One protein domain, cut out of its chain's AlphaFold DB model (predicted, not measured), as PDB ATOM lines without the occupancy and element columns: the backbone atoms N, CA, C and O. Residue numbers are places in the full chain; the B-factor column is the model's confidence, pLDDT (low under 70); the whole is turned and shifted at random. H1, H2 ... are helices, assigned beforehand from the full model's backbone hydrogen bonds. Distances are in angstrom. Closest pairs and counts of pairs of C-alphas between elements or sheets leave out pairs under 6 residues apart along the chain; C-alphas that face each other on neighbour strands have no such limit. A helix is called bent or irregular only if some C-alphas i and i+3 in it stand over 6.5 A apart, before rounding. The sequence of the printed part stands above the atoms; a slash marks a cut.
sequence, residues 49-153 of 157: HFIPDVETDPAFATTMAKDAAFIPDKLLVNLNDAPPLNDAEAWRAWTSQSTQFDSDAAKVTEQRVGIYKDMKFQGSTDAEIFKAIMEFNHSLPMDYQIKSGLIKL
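AT A GLANCE: This is residues 49 to 153 of the 157 residues of an uncharacterized protein of Cellvibrio sp. PSBB006 (UniProt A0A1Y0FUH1). One long helix, H3, makes the length of a rod-shaped model, and three shorter helices, H1, H2 and H4, cluster at the end of the rod where H3 ends. H4 folds back from H3 and packs on H2, the long link of residues 71 to 87 runs back toward the start of H3, where residues 84 to 89 stick out, and the small helix H5 lies near H3. The printed part has 105 residues with five named helices, in the order H1, H2, H3, H4, H5, and no named strand; the class is all helix. The whole is loose, with a radius of gyration of the C-alphas of 16.8 A, and its C-alphas span 55 by 24 by 22 A.

HOW THE PARTS SIT: H3, residues 88 to 122, has a kink of 25 degrees near residue 106. H4, residues 126 to 139, forms a helical hairpin with H3. They touch, with residues 112 to 120 alone of H3, at a steep tilt of 45 degrees, opposite ways; the closest C-alphas are those of Tyr 116 and Ile 129, 6.0 A apart. H2, residues 58 to 70, touches H4, the C-alphas of Ala 65 and Phe 130 being the closest at 4.4 A; the two run the same way at a tilt of 37 degrees, only just steep. H2 also touches H3, through residues 65 to 70 of H2 and 109 to 116 of H3 alone, at a steep tilt of 48 degrees, opposite ways; the closest C-alphas are those of Ala 69 and Arg 112, 4.8 A apart. H1, residues 49 to 56, touches H4, with residues 127 to 131 alone of H4, at a shallow tilt of 23 degrees, opposite ways; the closest C-alphas, of Val 54 and Ala 127, are 5.6 A apart. H1 and H2 touch only at the corner by their link, the closest C-alphas being those of Val 54 and Ala 61, 4.5 A apart. The helix packing is mostly crossed, one of these four touching pairs besides the corner being at a shallow tilt. H5, residues 142 to 148, is near H3 and is close to H4 but not clearly touching it, with the C-alphas of Asn 137 and Gln 145 the closest at 7.7 A. H1 and H3 are apart. Every O i to N i+4 pair is within hydrogen-bond range in H2, H4 and H5, against 2 of 4 in H1 and 27 of 31 in H3.

IN THESE COORDINATES: H3 runs 51.8 A from C-alpha 88 at (8.842, 45.703, -52.329) to C-alpha 122 at (57.824, 30.896, -44.179). H4 is 20.0 A long and H2 18.2 A. H1 is 13.1 A long, begins with C-alpha 49 at (41.510, 42.710, -27.819), and is irregular: C-alphas 49 and 52 are 7.0 A apart. H5 is 9.9 A long and ends with C-alpha 148 at (32.195, 44.863, -42.109).

THE WHOLE: The two C-alphas farthest apart are those of Asn 86 and Gly 123, 56.5 A. The printed part has no cut. The link from H2 to H3 is long, with 17 residues, while those from H1 to H2, H3 to H4 and H4 to H5 are tight. The mean pLDDT of the printed part is 94.3, and residue 153 alone is under 70.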
ATOM      1  N   HIS A  49      41.568  43.128 -29.216       89.94
ATOM      2  CA  HIS A  49      41.510  42.710 -27.819       89.94
ATOM      3  C   HIS A  49      41.952  41.256 -27.599       89.94
ATOM      4  O   HIS A  49      42.283  40.910 -26.471       89.94
ATOM      5  N   PHE A  50      41.998  40.429 -28.652       93.38
ATOM      6  CA  PHE A  50      42.482  39.050 -28.578       93.38
ATOM      7  C   PHE A  50      44.003  38.924 -28.718       93.38
ATOM      8  O   PHE A  50      44.535  37.846 -28.467       93.38
ATOM      9  N   ILE A  51      44.721  39.987 -29.110       93.88
ATOM     10  CA  ILE A  51      46.182  39.937 -29.306       93.88
ATOM     11  C   ILE A  51      46.917  39.400 -28.061       93.88
ATOM     12  O   ILE A  51      47.732  38.493 -28.230       93.88
ATOM     13  N   PRO A  52      46.626  39.855 -26.821       95.31
ATOM     14  CA  PRO A  52      47.296  39.330 -25.629       95.31
ATOM     15  C   PRO A  52      47.072  37.825 -25.407       95.31
ATOM     16  O   PRO A  52      47.994  37.101 -25.028       95.31
ATOM     17  N   ASP A  53      45.861  37.336 -25.676       95.88
ATOM     18  CA  ASP A  53      45.504  35.926 -25.488       95.88
ATOM     19  C   ASP A  53      46.168  35.049 -26.559       95.88
ATOM     20  O   ASP A  53      46.699  33.976 -26.270       95.88
ATOM     21  N   VAL A  54      46.229  35.541 -27.799       95.94
ATOM     22  CA  VAL A  54      46.901  34.873 -28.925       95.94
ATOM     23  C   VAL A  54      48.412  34.739 -28.696       95.94
ATOM     24  O   VAL A  54      49.019  33.768 -29.142       95.94
ATOM     25  N   GLU A  55      49.043  35.674 -27.986       94.31
ATOM     26  CA  GLU A  55      50.476  35.594 -27.667       94.31
ATOM     27  C   GLU A  55      50.801  34.582 -26.561       94.31
ATOM     28  O   GLU A  55      51.951  34.149 -26.445       94.31
ATOM     29  N   THR A  56      49.811  34.192 -25.755       96.38
ATOM     30  CA  THR A  56      50.020  33.361 -24.561       96.38
ATOM     31  C   THR A  56      49.451  31.948 -24.685       96.38
ATOM     32  O   THR A  56      49.966  31.040 -24.027       96.38
ATOM     33  N   ASP A  57      48.467  31.724 -25.560       97.94
ATOM     34  CA  ASP A  57      47.879  30.410 -25.842       97.94
ATOM     35  C   ASP A  57      48.055  30.017 -27.328       97.94
ATOM     36  O   ASP A  57      47.321  30.494 -28.199       97.94
ATOM     37  N   PRO A  58      48.984  29.093 -27.648       97.00
ATOM     38  CA  PRO A  58      49.201  28.626 -29.021       97.00
ATOM     39  C   PRO A  58      47.992  27.926 -29.667       97.00
ATOM     40  O   PRO A  58      47.822  27.988 -30.891       97.00
ATOM     41  N   ALA A  59      47.154  27.241 -28.885       97.44
ATOM     42  CA  ALA A  59      45.964  26.573 -29.414       97.44
ATOM     43  C   ALA A  59      44.891  27.605 -29.778       97.44
ATOM     44  O   ALA A  59      44.251  27.508 -30.834       97.44
ATOM     45  N   PHE A  60      44.752  28.639 -28.949       98.00
ATOM     46  CA  PHE A  60      43.916  29.786 -29.269       98.00
ATOM     47  C   PHE A  60      44.451  30.541 -30.491       98.00
ATOM     48  O   PHE A  60      43.695  30.779 -31.430       98.00
ATOM     49  N   ALA A  61      45.761  30.802 -30.563       98.12
ATOM     50  CA  ALA A  61      46.403  31.437 -31.716       98.12
ATOM     51  C   ALA A  61      46.105  30.709 -33.033       98.12
ATOM     52  O   ALA A  61      45.760  31.344 -34.029       98.12
ATOM     53  N   THR A  62      46.173  29.375 -33.023       98.19
ATOM     54  CA  THR A  62      45.839  28.533 -34.185       98.19
ATOM     55  C   THR A  62      44.409  28.782 -34.664       98.19
ATOM     56  O   THR A  62      44.157  28.911 -35.865       98.19
ATOM     57  N   THR A  63      43.468  28.861 -33.723       98.00
ATOM     58  CA  THR A  63      42.053  29.109 -34.019       98.00
ATOM     59  C   THR A  63      41.869  30.516 -34.579       98.00
ATOM     60  O   THR A  63      41.305  30.680 -35.656       98.00
ATOM     61  N   MET A  64      42.443  31.518 -33.917       97.94
ATOM     62  CA  MET A  64      42.297  32.923 -34.291       97.94
ATOM     63  C   MET A  64      42.930  33.250 -35.642       97.94
ATOM     64  O   MET A  64      42.314  33.943 -36.449       97.94
ATOM     65  N   ALA A  65      44.119  32.723 -35.939       98.25
ATOM     66  CA  ALA A  65      44.767  32.911 -37.237       98.25
ATOM     67  C   ALA A  65      43.928  32.331 -38.381       98.25
ATOM     68  O   ALA A  65      43.790  32.951 -39.436       98.25
ATOM     69  N   LYS A  66      43.340  31.149 -38.165       98.12
ATOM     70  CA  LYS A  66      42.459  30.511 -39.142       98.12
ATOM     71  C   LYS A  66      41.156  31.296 -39.302       98.12
ATOM     72  O   LYS A  66      40.759  31.583 -40.426       98.12
ATOM     73  N   ASP A  67      40.505  31.665 -38.211       97.62
ATOM     74  CA  ASP A  67      39.222  32.361 -38.270       97.62
ATOM     75  C   ASP A  67      39.374  33.741 -38.914       97.62
ATOM     76  O   ASP A  67      38.636  34.068 -39.843       97.62
ATOM     77  N   ALA A  68      40.406  34.498 -38.529       96.94
ATOM     78  CA  ALA A  68      40.716  35.788 -39.138       96.94
ATOM     79  C   ALA A  68      40.995  35.671 -40.646       96.94
ATOM     80  O   ALA A  68      40.628  36.574 -41.397       96.94
ATOM     81  N   ALA A  69      41.614  34.571 -41.092       98.19
ATOM     82  CA  ALA A  69      41.944  34.346 -42.496       98.19
ATOM     83  C   ALA A  69      40.757  33.878 -43.346       98.19
ATOM     84  O   ALA A  69      40.574  34.355 -44.465       98.19
ATOM     85  N   PHE A  70      39.989  32.909 -42.848       98.00
ATOM     86  CA  PHE A  70      39.053  32.128 -43.659       98.00
ATOM     87  C   PHE A  70      37.584  32.507 -43.462       98.00
ATOM     88  O   PHE A  70      36.762  32.121 -44.296       98.00
ATOM     89  N   ILE A  71      37.227  33.239 -42.403       95.88
ATOM     90  CA  ILE A  71      35.852  33.715 -42.223       95.88
ATOM     91  C   ILE A  71      35.649  34.968 -43.087       95.88
ATOM     92  O   ILE A  71      36.360  35.959 -42.906       95.88
ATOM     93  N   PRO A  72      34.698  34.951 -44.038       95.62
ATOM     94  CA  PRO A  72      34.384  36.127 -44.827       95.62
ATOM     95  C   PRO A  72      33.618  37.152 -44.002       95.62
ATOM     96  O   PRO A  72      32.774  36.805 -43.172       95.62
ATOM     97  N   ASP A  73      33.879  38.423 -44.289       95.94
ATOM     98  CA  ASP A  73      33.146  39.511 -43.656       95.94
ATOM     99  C   ASP A  73      31.710  39.547 -44.182       95.94
ATOM    100  O   ASP A  73      31.409  39.093 -45.292       95.94
ATOM    101  N   LYS A  74      30.812  40.118 -43.382       93.88
ATOM    102  CA  LYS A  74      29.417  40.333 -43.761       93.88
ATOM    103  C   LYS A  74      29.032  41.783 -43.577       93.88
ATOM    104  O   LYS A  74      29.542  42.461 -42.693       93.88
ATOM    105  N   LEU A  75      28.121  42.229 -44.438       93.69
ATOM    106  CA  LEU A  75      27.593  43.578 -44.382       93.69
ATOM    107  C   LEU A  75      26.816  43.762 -43.075       93.69
ATOM    108  O   LEU A  75      25.798  43.103 -42.854       93.69
ATOM    109  N   LEU A  76      27.276  44.684 -42.240       90.56
ATOM    110  CA  LEU A  76      26.484  45.252 -41.166       90.56
ATOM    111  C   LEU A  76      25.444  46.192 -41.762       90.56
ATOM    112  O   LEU A  76      25.765  47.133 -42.488       90.56
ATOM    113  N   VAL A  77      24.186  45.932 -41.425       86.31
ATOM    114  CA  VAL A  77      23.046  46.747 -41.836       86.31
ATOM    115  C   VAL A  77      22.410  47.393 -40.615       86.31
ATOM    116  O   VAL A  77      22.196  46.747 -39.589       86.31
ATOM    117  N   ASN A  78      22.081  48.675 -40.735       85.31
ATOM    118  CA  ASN A  78      21.270  49.373 -39.752       85.31
ATOM    119  C   ASN A  78      19.793  49.166 -40.094       85.31
ATOM    120  O   ASN A  78      19.319  49.580 -41.150       85.31
ATOM    121  N   LEU A  79      19.054  48.524 -39.191       85.88
ATOM    122  CA  LEU A  79      17.632  48.247 -39.398       85.88
ATOM    123  C   LEU A  79      16.765  49.512 -39.341       85.88
ATOM    124  O   LEU A  79      15.655  49.495 -39.863       85.88
ATOM    125  N   ASN A  80      17.264  50.609 -38.764       87.50
ATOM    126  CA  ASN A  80      16.561  51.894 -38.802       87.50
ATOM    127  C   ASN A  80      16.545  52.507 -40.211       87.50
ATOM    128  O   ASN A  80      15.675  53.322 -40.503       87.50
ATOM    129  N   ASP A  81      17.463  52.078 -41.085       86.19
ATOM    130  CA  ASP A  81      17.524  52.487 -42.492       86.19
ATOM    131  C   ASP A  81      16.757  51.513 -43.406       86.19
ATOM    132  O   ASP A  81      16.849  51.593 -44.635       86.19
ATOM    133  N   ALA A  82      16.021  50.557 -42.825       87.88
ATOM    134  CA  ALA A  82      15.211  49.625 -43.591       87.88
ATOM    135  C   ALA A  82      14.041  50.359 -44.277       87.88
ATOM    136  O   ALA A  82      13.385  51.208 -43.664       87.88
ATOM    137  N   PRO A  83      13.740  50.032 -45.544       91.06
ATOM    138  CA  PRO A  83      12.660  50.680 -46.269       91.06
ATOM    139  C   PRO A  83      11.276  50.329 -45.689       91.06
ATOM    140  O   PRO A  83      11.106  49.302 -45.024       91.06
ATOM    141  N   PRO A  84      10.241  51.143 -45.970       90.56
ATOM    142  CA  PRO A  84       8.866  50.835 -45.589       90.56
ATOM    143  C   PRO A  84       8.420  49.450 -46.081       90.56
ATOM    144  O   PRO A  84       8.687  49.065 -47.217       90.56
ATOM    145  N   LEU A  85       7.707  48.691 -45.242       89.38
ATOM    146  CA  LEU A  85       7.283  47.311 -45.549       89.38
ATOM    147  C   LEU A  85       6.367  47.184 -46.780       89.38
ATOM    148  O   LEU A  85       6.204  46.091 -47.313       89.38
ATOM    149  N   ASN A  86       5.753  48.282 -47.221       94.38
ATOM    150  CA  ASN A  86       4.871  48.319 -48.385       94.38
ATOM    151  C   ASN A  86       5.601  48.594 -49.712       94.38
ATOM    152  O   ASN A  86       4.945  48.580 -50.753       94.38
ATOM    153  N   ASP A  87       6.918  48.817 -49.701       93.00
ATOM    154  CA  ASP A  87       7.714  49.067 -50.905       93.00
ATOM    155  C   ASP A  87       8.642  47.882 -51.217       93.00
ATOM    156  O   ASP A  87       9.798  47.806 -50.792       93.00
ATOM    157  N   ALA A  88       8.114  46.918 -51.974       92.56
ATOM    158  CA  ALA A  88       8.842  45.703 -52.329       92.56
ATOM    159  C   ALA A  88      10.087  45.968 -53.198       92.56
ATOM    160  O   ALA A  88      11.042  45.188 -53.147       92.56
ATOM    161  N   GLU A  89      10.098  47.036 -53.999       92.62
ATOM    162  CA  GLU A  89      11.252  47.379 -54.834       92.62
ATOM    163  C   GLU A  89      12.387  47.937 -53.975       92.62
ATOM    164  O   GLU A  89      13.523  47.462 -54.082       92.62
ATOM    165  N   ALA A  90      12.070  48.841 -53.046       91.88
ATOM    166  CA  ALA A  90      13.039  49.357 -52.087       91.88
ATOM    167  C   ALA A  90      13.632  48.235 -51.215       91.88
ATOM    168  O   ALA A  90      14.846  48.194 -51.018       91.88
ATOM    169  N   TRP A  91      12.821  47.269 -50.766       91.31
ATOM    170  CA  TRP A  91      13.308  46.091 -50.027       91.31
ATOM    171  C   TRP A  91      14.261  45.212 -50.844       91.31
ATOM    172  O   TRP A  91      15.285  44.746 -50.327       91.31
ATOM    173  N   ARG A  92      13.976  45.000 -52.133       89.81
ATOM    174  CA  ARG A  92      14.881  44.259 -53.030       89.81
ATOM    175  C   ARG A  92      16.200  45.002 -53.223       89.81
ATOM    176  O   ARG A  92      17.256  44.382 -53.142       89.81
ATOM    177  N   ALA A  93      16.156  46.317 -53.431       88.00
ATOM    178  CA  ALA A  93      17.362  47.129 -53.557       88.00
ATOM    179  C   ALA A  93      18.187  47.120 -52.258       88.00
ATOM    180  O   ALA A  93      19.395  46.895 -52.299       88.00
ATOM    181  N   TRP A  94      17.539  47.278 -51.103       87.69
ATOM    182  CA  TRP A  94      18.190  47.270 -49.792       87.69
ATOM    183  C   TRP A  94      18.899  45.942 -49.503       87.69
ATOM    184  O   TRP A  94      20.076  45.933 -49.151       87.69
ATOM    185  N   THR A  95      18.239  44.812 -49.767       87.31
ATOM    186  CA  THR A  95      18.851  43.481 -49.598       87.31
ATOM    187  C   THR A  95      19.945  43.182 -50.627       87.31
ATOM    188  O   THR A  95      20.922  42.519 -50.294       87.31
ATOM    189  N   SER A  96      19.856  43.716 -51.851       88.50
ATOM    190  CA  SER A  96      20.886  43.510 -52.886       88.50
ATOM    191  C   SER A  96      22.260  44.094 -52.529       88.50
ATOM    192  O   SER A  96      23.279  43.627 -53.044       88.50
ATOM    193  N   GLN A  97      22.315  45.061 -51.606       88.38
ATOM    194  CA  GLN A  97      23.573  45.636 -51.121       88.38
ATOM    195  C   GLN A  97      24.474  44.574 -50.478       88.38
ATOM    196  O   GLN A  97      25.697  44.653 -50.604       88.38
ATOM    197  N   SER A  98      23.891  43.541 -49.854       90.44
ATOM    198  CA  SER A  98      24.667  42.452 -49.258       90.44
ATOM    199  C   SER A  98      25.388  41.620 -50.317       90.44
ATOM    200  O   SER A  98      26.514  41.201 -50.090       90.44
ATOM    201  N   THR A  99      24.781  41.419 -51.493       90.44
ATOM    202  CA  THR A  99      25.400  40.669 -52.595       90.44
ATOM    203  C   THR A  99      26.621  41.395 -53.147       90.44
ATOM    204  O   THR A  99      27.647  40.768 -53.403       90.44
ATOM    205  N   GLN A 100      26.531  42.719 -53.307       89.88
ATOM    206  CA  GLN A 100      27.679  43.508 -53.748       89.88
ATOM    207  C   GLN A 100      28.797  43.471 -52.704       89.88
ATOM    208  O   GLN A 100      29.951  43.227 -53.052       89.88
ATOM    209  N   PHE A 101      28.451  43.654 -51.429       95.38
ATOM    210  CA  PHE A 101      29.427  43.587 -50.348       95.38
ATOM    211  C   PHE A 101      30.092  42.206 -50.255       95.38
ATOM    212  O   PHE A 101      31.308  42.133 -50.116       95.38
ATOM    213  N   ASP A 102      29.333  41.119 -50.413       95.31
ATOM    214  CA  ASP A 102      29.862  39.749 -50.414       95.31
ATOM    215  C   ASP A 102      30.940  39.546 -51.495       95.31
ATOM    216  O   ASP A 102      31.917  38.831 -51.267       95.31
ATOM    217  N   SER A 103      30.813  40.204 -52.656       94.75
ATOM    218  CA  SER A 103      31.839  40.148 -53.705       94.75
ATOM    219  C   SER A 103      33.141  40.836 -53.297       94.75
ATOM    220  O   SER A 103      34.219  40.348 -53.641       94.75
ATOM    221  N   ASP A 104      33.064  41.959 -52.588       95.56
ATOM    222  CA  ASP A 104      34.253  42.663 -52.107       95.56
ATOM    223  C   ASP A 104      34.869  41.944 -50.902       95.56
ATOM    224  O   ASP A 104      36.087  41.770 -50.850       95.56
ATOM    225  N   ALA A 105      34.035  41.412 -50.007       97.31
ATOM    226  CA  ALA A 105      34.471  40.597 -48.882       97.31
ATOM    227  C   ALA A 105      35.201  39.327 -49.328       97.31
ATOM    228  O   ALA A 105      36.215  38.975 -48.731       97.31
ATOM    229  N   ALA A 106      34.767  38.689 -50.420       97.81
ATOM    230  CA  ALA A 106      35.467  37.541 -50.993       97.81
ATOM    231  C   ALA A 106      36.915  37.879 -51.391       97.81
ATOM    232  O   ALA A 106      37.827  37.121 -51.065       97.81
ATOM    233  N   LYS A 107      37.154  39.043 -52.011       97.94
ATOM    234  CA  LYS A 107      38.511  39.498 -52.380       97.94
ATOM    235  C   LYS A 107      39.372  39.746 -51.142       97.94
ATOM    236  O   LYS A 107      40.540  39.366 -51.110       97.94
ATOM    237  N   VAL A 108      38.799  40.366 -50.112       98.25
ATOM    238  CA  VAL A 108      39.492  40.603 -48.837       98.25
ATOM    239  C   VAL A 108      39.820  39.273 -48.153       98.25
ATOM    240  O   VAL A 108      40.921  39.097 -47.642       98.25
ATOM    241  N   THR A 109      38.914  38.294 -48.171       98.50
ATOM    242  CA  THR A 109      39.182  36.935 -47.674       98.50
ATOM    243  C   THR A 109      40.290  36.250 -48.469       98.50
ATOM    244  O   THR A 109      41.191  35.679 -47.866       98.50
ATOM    245  N   GLU A 110      40.298  36.345 -49.798       98.69
ATOM    246  CA  GLU A 110      41.388  35.801 -50.621       98.69
ATOM    247  C   GLU A 110      42.751  36.397 -50.241       98.69
ATOM    248  O   GLU A 110      43.725  35.655 -50.100       98.69
ATOM    249  N   GLN A 111      42.818  37.709 -49.999       98.69
ATOM    250  CA  GLN A 111      44.039  38.383 -49.544       98.69
ATOM    251  C   GLN A 111      44.487  37.889 -48.162       98.69
ATOM    252  O   GLN A 111      45.659  37.549 -47.985       98.69
ATOM    253  N   ARG A 112      43.561  37.755 -47.203       98.69
ATOM    254  CA  ARG A 112      43.860  37.211 -45.866       98.69
ATOM    255  C   ARG A 112      44.341  35.760 -45.919       98.69
ATOM    256  O   ARG A 112      45.301  35.400 -45.241       98.69
ATOM    257  N   VAL A 113      43.728  34.935 -46.766       98.81
ATOM    258  CA  VAL A 113      44.166  33.552 -47.015       98.81
ATOM    259  C   VAL A 113      45.559  33.514 -47.649       98.81
ATOM    260  O   VAL A 113      46.343  32.624 -47.318       98.81
ATOM    261  N   GLY A 114      45.878  34.461 -48.535       98.69
ATOM    262  CA  GLY A 114      47.222  34.643 -49.086       98.69
ATOM    263  C   GLY A 114      48.254  34.889 -47.987       98.69
ATOM    264  O   GLY A 114      49.186  34.100 -47.848       98.69
ATOM    265  N   ILE A 115      48.014  35.892 -47.133       98.75
ATOM    266  CA  ILE A 115      48.864  36.210 -45.969       98.75
ATOM    267  C   ILE A 115      49.078  34.965 -45.100       98.75
ATOM    268  O   ILE A 115      50.215  34.601 -44.801       98.75
ATOM    269  N   TYR A 116      47.994  34.268 -44.747       98.75
ATOM    270  CA  TYR A 116      48.055  33.058 -43.928       98.75
ATOM    271  C   TYR A 116      48.950  31.979 -44.553       98.75
ATOM    272  O   TYR A 116      49.816  31.417 -43.879       98.75
ATOM    273  N   LYS A 117      48.755  31.668 -45.840       98.69
ATOM    274  CA  LYS A 117      49.505  30.607 -46.531       98.69
ATOM    275  C   LYS A 117      50.979  30.962 -46.691       98.69
ATOM    276  O   LYS A 117      51.823  30.105 -46.430       98.69
ATOM    277  N   ASP A 118      51.278  32.197 -47.079       98.75
ATOM    278  CA  ASP A 118      52.650  32.652 -47.306       98.75
ATOM    279  C   ASP A 118      53.449  32.646 -46.001       98.75
ATOM    280  O   ASP A 118      54.565  32.127 -45.952       98.75
ATOM    281  N   MET A 119      52.856  33.131 -44.911       98.56
ATOM    282  CA  MET A 119      53.497  33.129 -43.596       98.56
ATOM    283  C   MET A 119      53.624  31.719 -43.008       98.56
ATOM    284  O   MET A 119      54.674  31.376 -42.461       98.56
ATOM    285  N   LYS A 120      52.619  30.847 -43.186       98.06
ATOM    286  CA  LYS A 120      52.752  29.419 -42.840       98.06
ATOM    287  C   LYS A 120      53.919  28.773 -43.584       98.06
ATOM    288  O   LYS A 120      54.682  28.023 -42.980       98.06
ATOM    289  N   PHE A 121      54.069  29.058 -44.876       98.12
ATOM    290  CA  PHE A 121      55.166  28.534 -45.690       98.12
ATOM    291  C   PHE A 121      56.538  29.045 -45.222       98.12
ATOM    292  O   PHE A 121      57.511  28.295 -45.241       98.12
ATOM    293  N   GLN A 122      56.611  30.290 -44.745       98.19
ATOM    294  CA  GLN A 122      57.824  30.896 -44.179       98.19
ATOM    295  C   GLN A 122      58.154  30.418 -42.754       98.19
ATOM    296  O   GLN A 122      59.213  30.756 -42.228       98.19
ATOM    297  N   GLY A 123      57.282  29.617 -42.134       98.12
ATOM    298  CA  GLY A 123      57.480  29.097 -40.781       98.12
ATOM    299  C   GLY A 123      57.064  30.059 -39.666       98.12
ATOM    300  O   GLY A 123      57.482  29.860 -38.527       98.12
ATOM    301  N   SER A 124      56.253  31.078 -39.966       98.44
ATOM    302  CA  SER A 124      55.674  31.956 -38.945       98.44
ATOM    303  C   SER A 124      54.756  31.188 -37.994       98.44
ATOM    304  O   SER A 124      54.063  30.238 -38.375       98.44
ATOM    305  N   THR A 125      54.717  31.643 -36.748       98.38
ATOM    306  CA  THR A 125      53.763  31.178 -35.739       98.38
ATOM    307  C   THR A 125      52.350  31.677 -36.043       98.38
ATOM    308  O   THR A 125      52.162  32.716 -36.675       98.38
ATOM    309  N   ASP A 126      51.328  30.978 -35.543       98.50
ATOM    310  CA  ASP A 126      49.937  31.414 -35.733       98.50
ATOM    311  C   ASP A 126      49.643  32.767 -35.067       98.50
ATOM    312  O   ASP A 126      48.861  33.556 -35.590       98.50
ATOM    313  N   ALA A 127      50.345  33.101 -33.981       98.31
ATOM    314  CA  ALA A 127      50.243  34.413 -33.354       98.31
ATOM    315  C   ALA A 127      50.771  35.543 -34.258       98.31
ATOM    316  O   ALA A 127      50.163  36.611 -34.345       98.31
ATOM    317  N   GLU A 128      51.883  35.315 -34.958       98.50
ATOM    318  CA  GLU A 128      52.414  36.268 -35.940       98.50
ATOM    319  C   GLU A 128      51.473  36.418 -37.136       98.50
ATOM    320  O   GLU A 128      51.238  37.538 -37.587       98.50
ATOM    321  N   ILE A 129      50.889  35.313 -37.607       98.62
ATOM    322  CA  ILE A 129      49.919  35.320 -38.708       98.62
ATOM    323  C   ILE A 129      48.673  36.118 -38.328       98.62
ATOM    324  O   ILE A 129      48.232  36.971 -39.096       98.62
ATOM    325  N   PHE A 130      48.124  35.881 -37.136       98.38
ATOM    326  CA  PHE A 130      46.971  36.628 -36.645       98.38
ATOM    327  C   PHE A 130      47.253  38.136 -36.613       98.38
ATOM    328  O   PHE A 130      46.488  38.912 -37.182       98.38
ATOM    329  N   LYS A 131      48.389  38.552 -36.034       98.06
ATOM    330  CA  LYS A 131      48.789  39.969 -35.982       98.06
ATOM    331  C   LYS A 131      48.974  40.583 -37.373       98.06
ATOM    332  O   LYS A 131      48.549  41.712 -37.592       98.06
ATOM    333  N   ALA A 132      49.547  39.843 -38.321       98.31
ATOM    334  CA  ALA A 132      49.690  40.313 -39.698       98.31
ATOM    335  C   ALA A 132      48.333  40.510 -40.395       98.31
ATOM    336  O   ALA A 132      48.154  41.476 -41.134       98.31
ATOM    337  N   ILE A 133      47.360  39.631 -40.136       98.31
ATOM    338  CA  ILE A 133      45.996  39.794 -40.654       98.31
ATOM    339  C   ILE A 133      45.303  40.999 -40.004       98.31
ATOM    340  O   ILE A 133      44.576  41.709 -40.697       98.31
ATOM    341  N   MET A 134      45.535  41.276 -38.715       97.00
ATOM    342  CA  MET A 134      45.000  42.485 -38.067       97.00
ATOM    343  C   MET A 134      45.573  43.756 -38.697       97.00
ATOM    344  O   MET A 134      44.811  44.631 -39.097       97.00
ATOM    345  N   GLU A 135      46.888  43.811 -38.907       96.81
ATOM    346  CA  GLU A 135      47.534  44.938 -39.587       96.81
ATOM    347  C   GLU A 135      46.982  45.137 -41.009       96.81
ATOM    348  O   GLU A 135      46.663  46.253 -41.424       96.81
ATOM    349  N   PHE A 136      46.781  44.044 -41.749       97.81
ATOM    350  CA  PHE A 136      46.113  44.098 -43.045       97.81
ATOM    351  C   PHE A 136      44.682  44.648 -42.928       97.81
ATOM    352  O   PHE A 136      44.317  45.546 -43.690       97.81
ATOM    353  N   ASN A 137      43.889  44.184 -41.961       96.50
ATOM    354  CA  ASN A 137      42.529  44.680 -41.738       96.50
ATOM    355  C   ASN A 137      42.508  46.185 -41.421       96.50
ATOM    356  O   ASN A 137      41.607  46.887 -41.880       96.50
ATOM    357  N   HIS A 138      43.509  46.694 -40.698       94.88
ATOM    358  CA  HIS A 138      43.665  48.124 -40.399       94.88
ATOM    359  C   HIS A 138      43.969  48.951 -41.652       94.88
ATOM    360  O   HIS A 138      43.589  50.119 -41.736       94.88
ATOM    361  N   SER A 139      44.611  48.338 -42.649       96.12
ATOM    362  CA  SER A 139      44.948  48.982 -43.921       96.12
ATOM    363  C   SER A 139      43.789  49.052 -44.925       96.12
ATOM    364  O   SER A 139      43.893  49.750 -45.936       96.12
ATOM    365  N   LEU A 140      42.679  48.346 -44.672       96.50
ATOM    366  CA  LEU A 140      41.522  48.338 -45.570       96.50
ATOM    367  C   LEU A 140      40.874  49.731 -45.671       96.50
ATOM    368  O   LEU A 140      40.988  50.538 -44.749       96.50
ATOM    369  N   PRO A 141      40.128  50.042 -46.746       95.50
ATOM    370  CA  PRO A 141      39.394  51.300 -46.831       95.50
ATOM    371  C   PRO A 141      38.439  51.493 -45.643       95.50
ATOM    372  O   PRO A 141      37.691  50.583 -45.295       95.50
ATOM    373  N   MET A 142      38.408  52.697 -45.065       92.31
ATOM    374  CA  MET A 142      37.579  53.026 -43.892       92.31
ATOM    375  C   MET A 142      36.101  52.633 -44.067       92.31
ATOM    376  O   MET A 142      35.506  52.032 -43.180       92.31
ATOM    377  N   ASP A 143      35.516  52.921 -45.235       92.44
ATOM    378  CA  ASP A 143      34.130  52.550 -45.558       92.44
ATOM    379  C   ASP A 143      33.904  51.030 -45.503       92.44
ATOM    380  O   ASP A 143      32.892  50.568 -44.979       92.44
ATOM    381  N   TYR A 144      34.879  50.242 -45.967       94.94
ATOM    382  CA  TYR A 144      34.823  48.788 -45.866       94.94
ATOM    383  C   TYR A 144      34.877  48.343 -44.403       94.94
ATOM    384  O   TYR A 144      34.059  47.526 -43.992       94.94
ATOM    385  N   GLN A 145      35.795  48.904 -43.608       94.50
ATOM    386  CA  GLN A 145      35.945  48.554 -42.191       94.50
ATOM    387  C   GLN A 145      34.681  48.846 -41.367       94.50
ATOM    388  O   GLN A 145      34.344  48.085 -40.462       94.50
ATOM    389  N   ILE A 146      33.971  49.935 -41.682       91.00
ATOM    390  CA  ILE A 146      32.687  50.275 -41.049       91.00
ATOM    391  C   ILE A 146      31.616  49.267 -41.470       91.00
ATOM    392  O   ILE A 146      30.933  48.696 -40.620       91.00
ATOM    393  N   LYS A 147      31.488  49.011 -42.777       92.12
ATOM    394  CA  LYS A 147      30.480  48.094 -43.330       92.12
ATOM    395  C   LYS A 147      30.670  46.647 -42.888       92.12
ATOM    396  O   LYS A 147      29.683  45.935 -42.781       92.12
ATOM    397  N   SER A 148      31.897  46.207 -42.624       93.31
ATOM    398  CA  SER A 148      32.195  44.863 -42.109       93.31
ATOM    399  C   SER A 148      32.100  44.753 -40.587       93.31
ATOM    400  O   SER A 148      32.122  43.645 -40.052       93.31
ATOM    401  N   GLY A 149      32.042  45.879 -39.871       90.19
ATOM    402  CA  GLY A 149      32.136  45.892 -38.411       90.19
ATOM    403  C   GLY A 149      33.531  45.629 -37.860       90.19
ATOM    404  O   GLY A 149      33.663  45.359 -36.665       90.19
ATOM    405  N   LEU A 150      34.569  45.701 -38.700       90.56
ATOM    406  CA  LEU A 150      35.957  45.599 -38.247       90.56
ATOM    407  C   LEU A 150      36.298  46.712 -37.263       90.56
ATOM    408  O   LEU A 150      37.017  46.450 -36.301       90.56
ATOM    409  N   ILE A 151      35.735  47.907 -37.464       87.75
ATOM    410  CA  ILE A 151      35.756  48.986 -36.478       87.75
ATOM    411  C   ILE A 151      34.365  49.249 -35.922       87.75
ATOM    412  O   ILE A 151      33.369  49.256 -36.647       87.75
ATOM    413  N   LYS A 152      34.310  49.538 -34.622       72.69
ATOM    414  CA  LYS A 152      33.138  50.162 -34.007       72.69
ATOM    415  C   LYS A 152      33.373  51.662 -33.903       72.69
ATOM    416  O   LYS A 152      34.410  52.098 -33.407       72.69
ATOM    417  N   LEU A 153      32.400  52.433 -34.372       66.81
ATOM    418  CA  LEU A 153      32.323  53.866 -34.130       66.81
ATOM    419  C   LEU A 153      31.353  54.079 -32.968       66.81
ATOM    420  O   LEU A 153      30.189  53.698 -33.071       66.81
TER     421      LEU A 153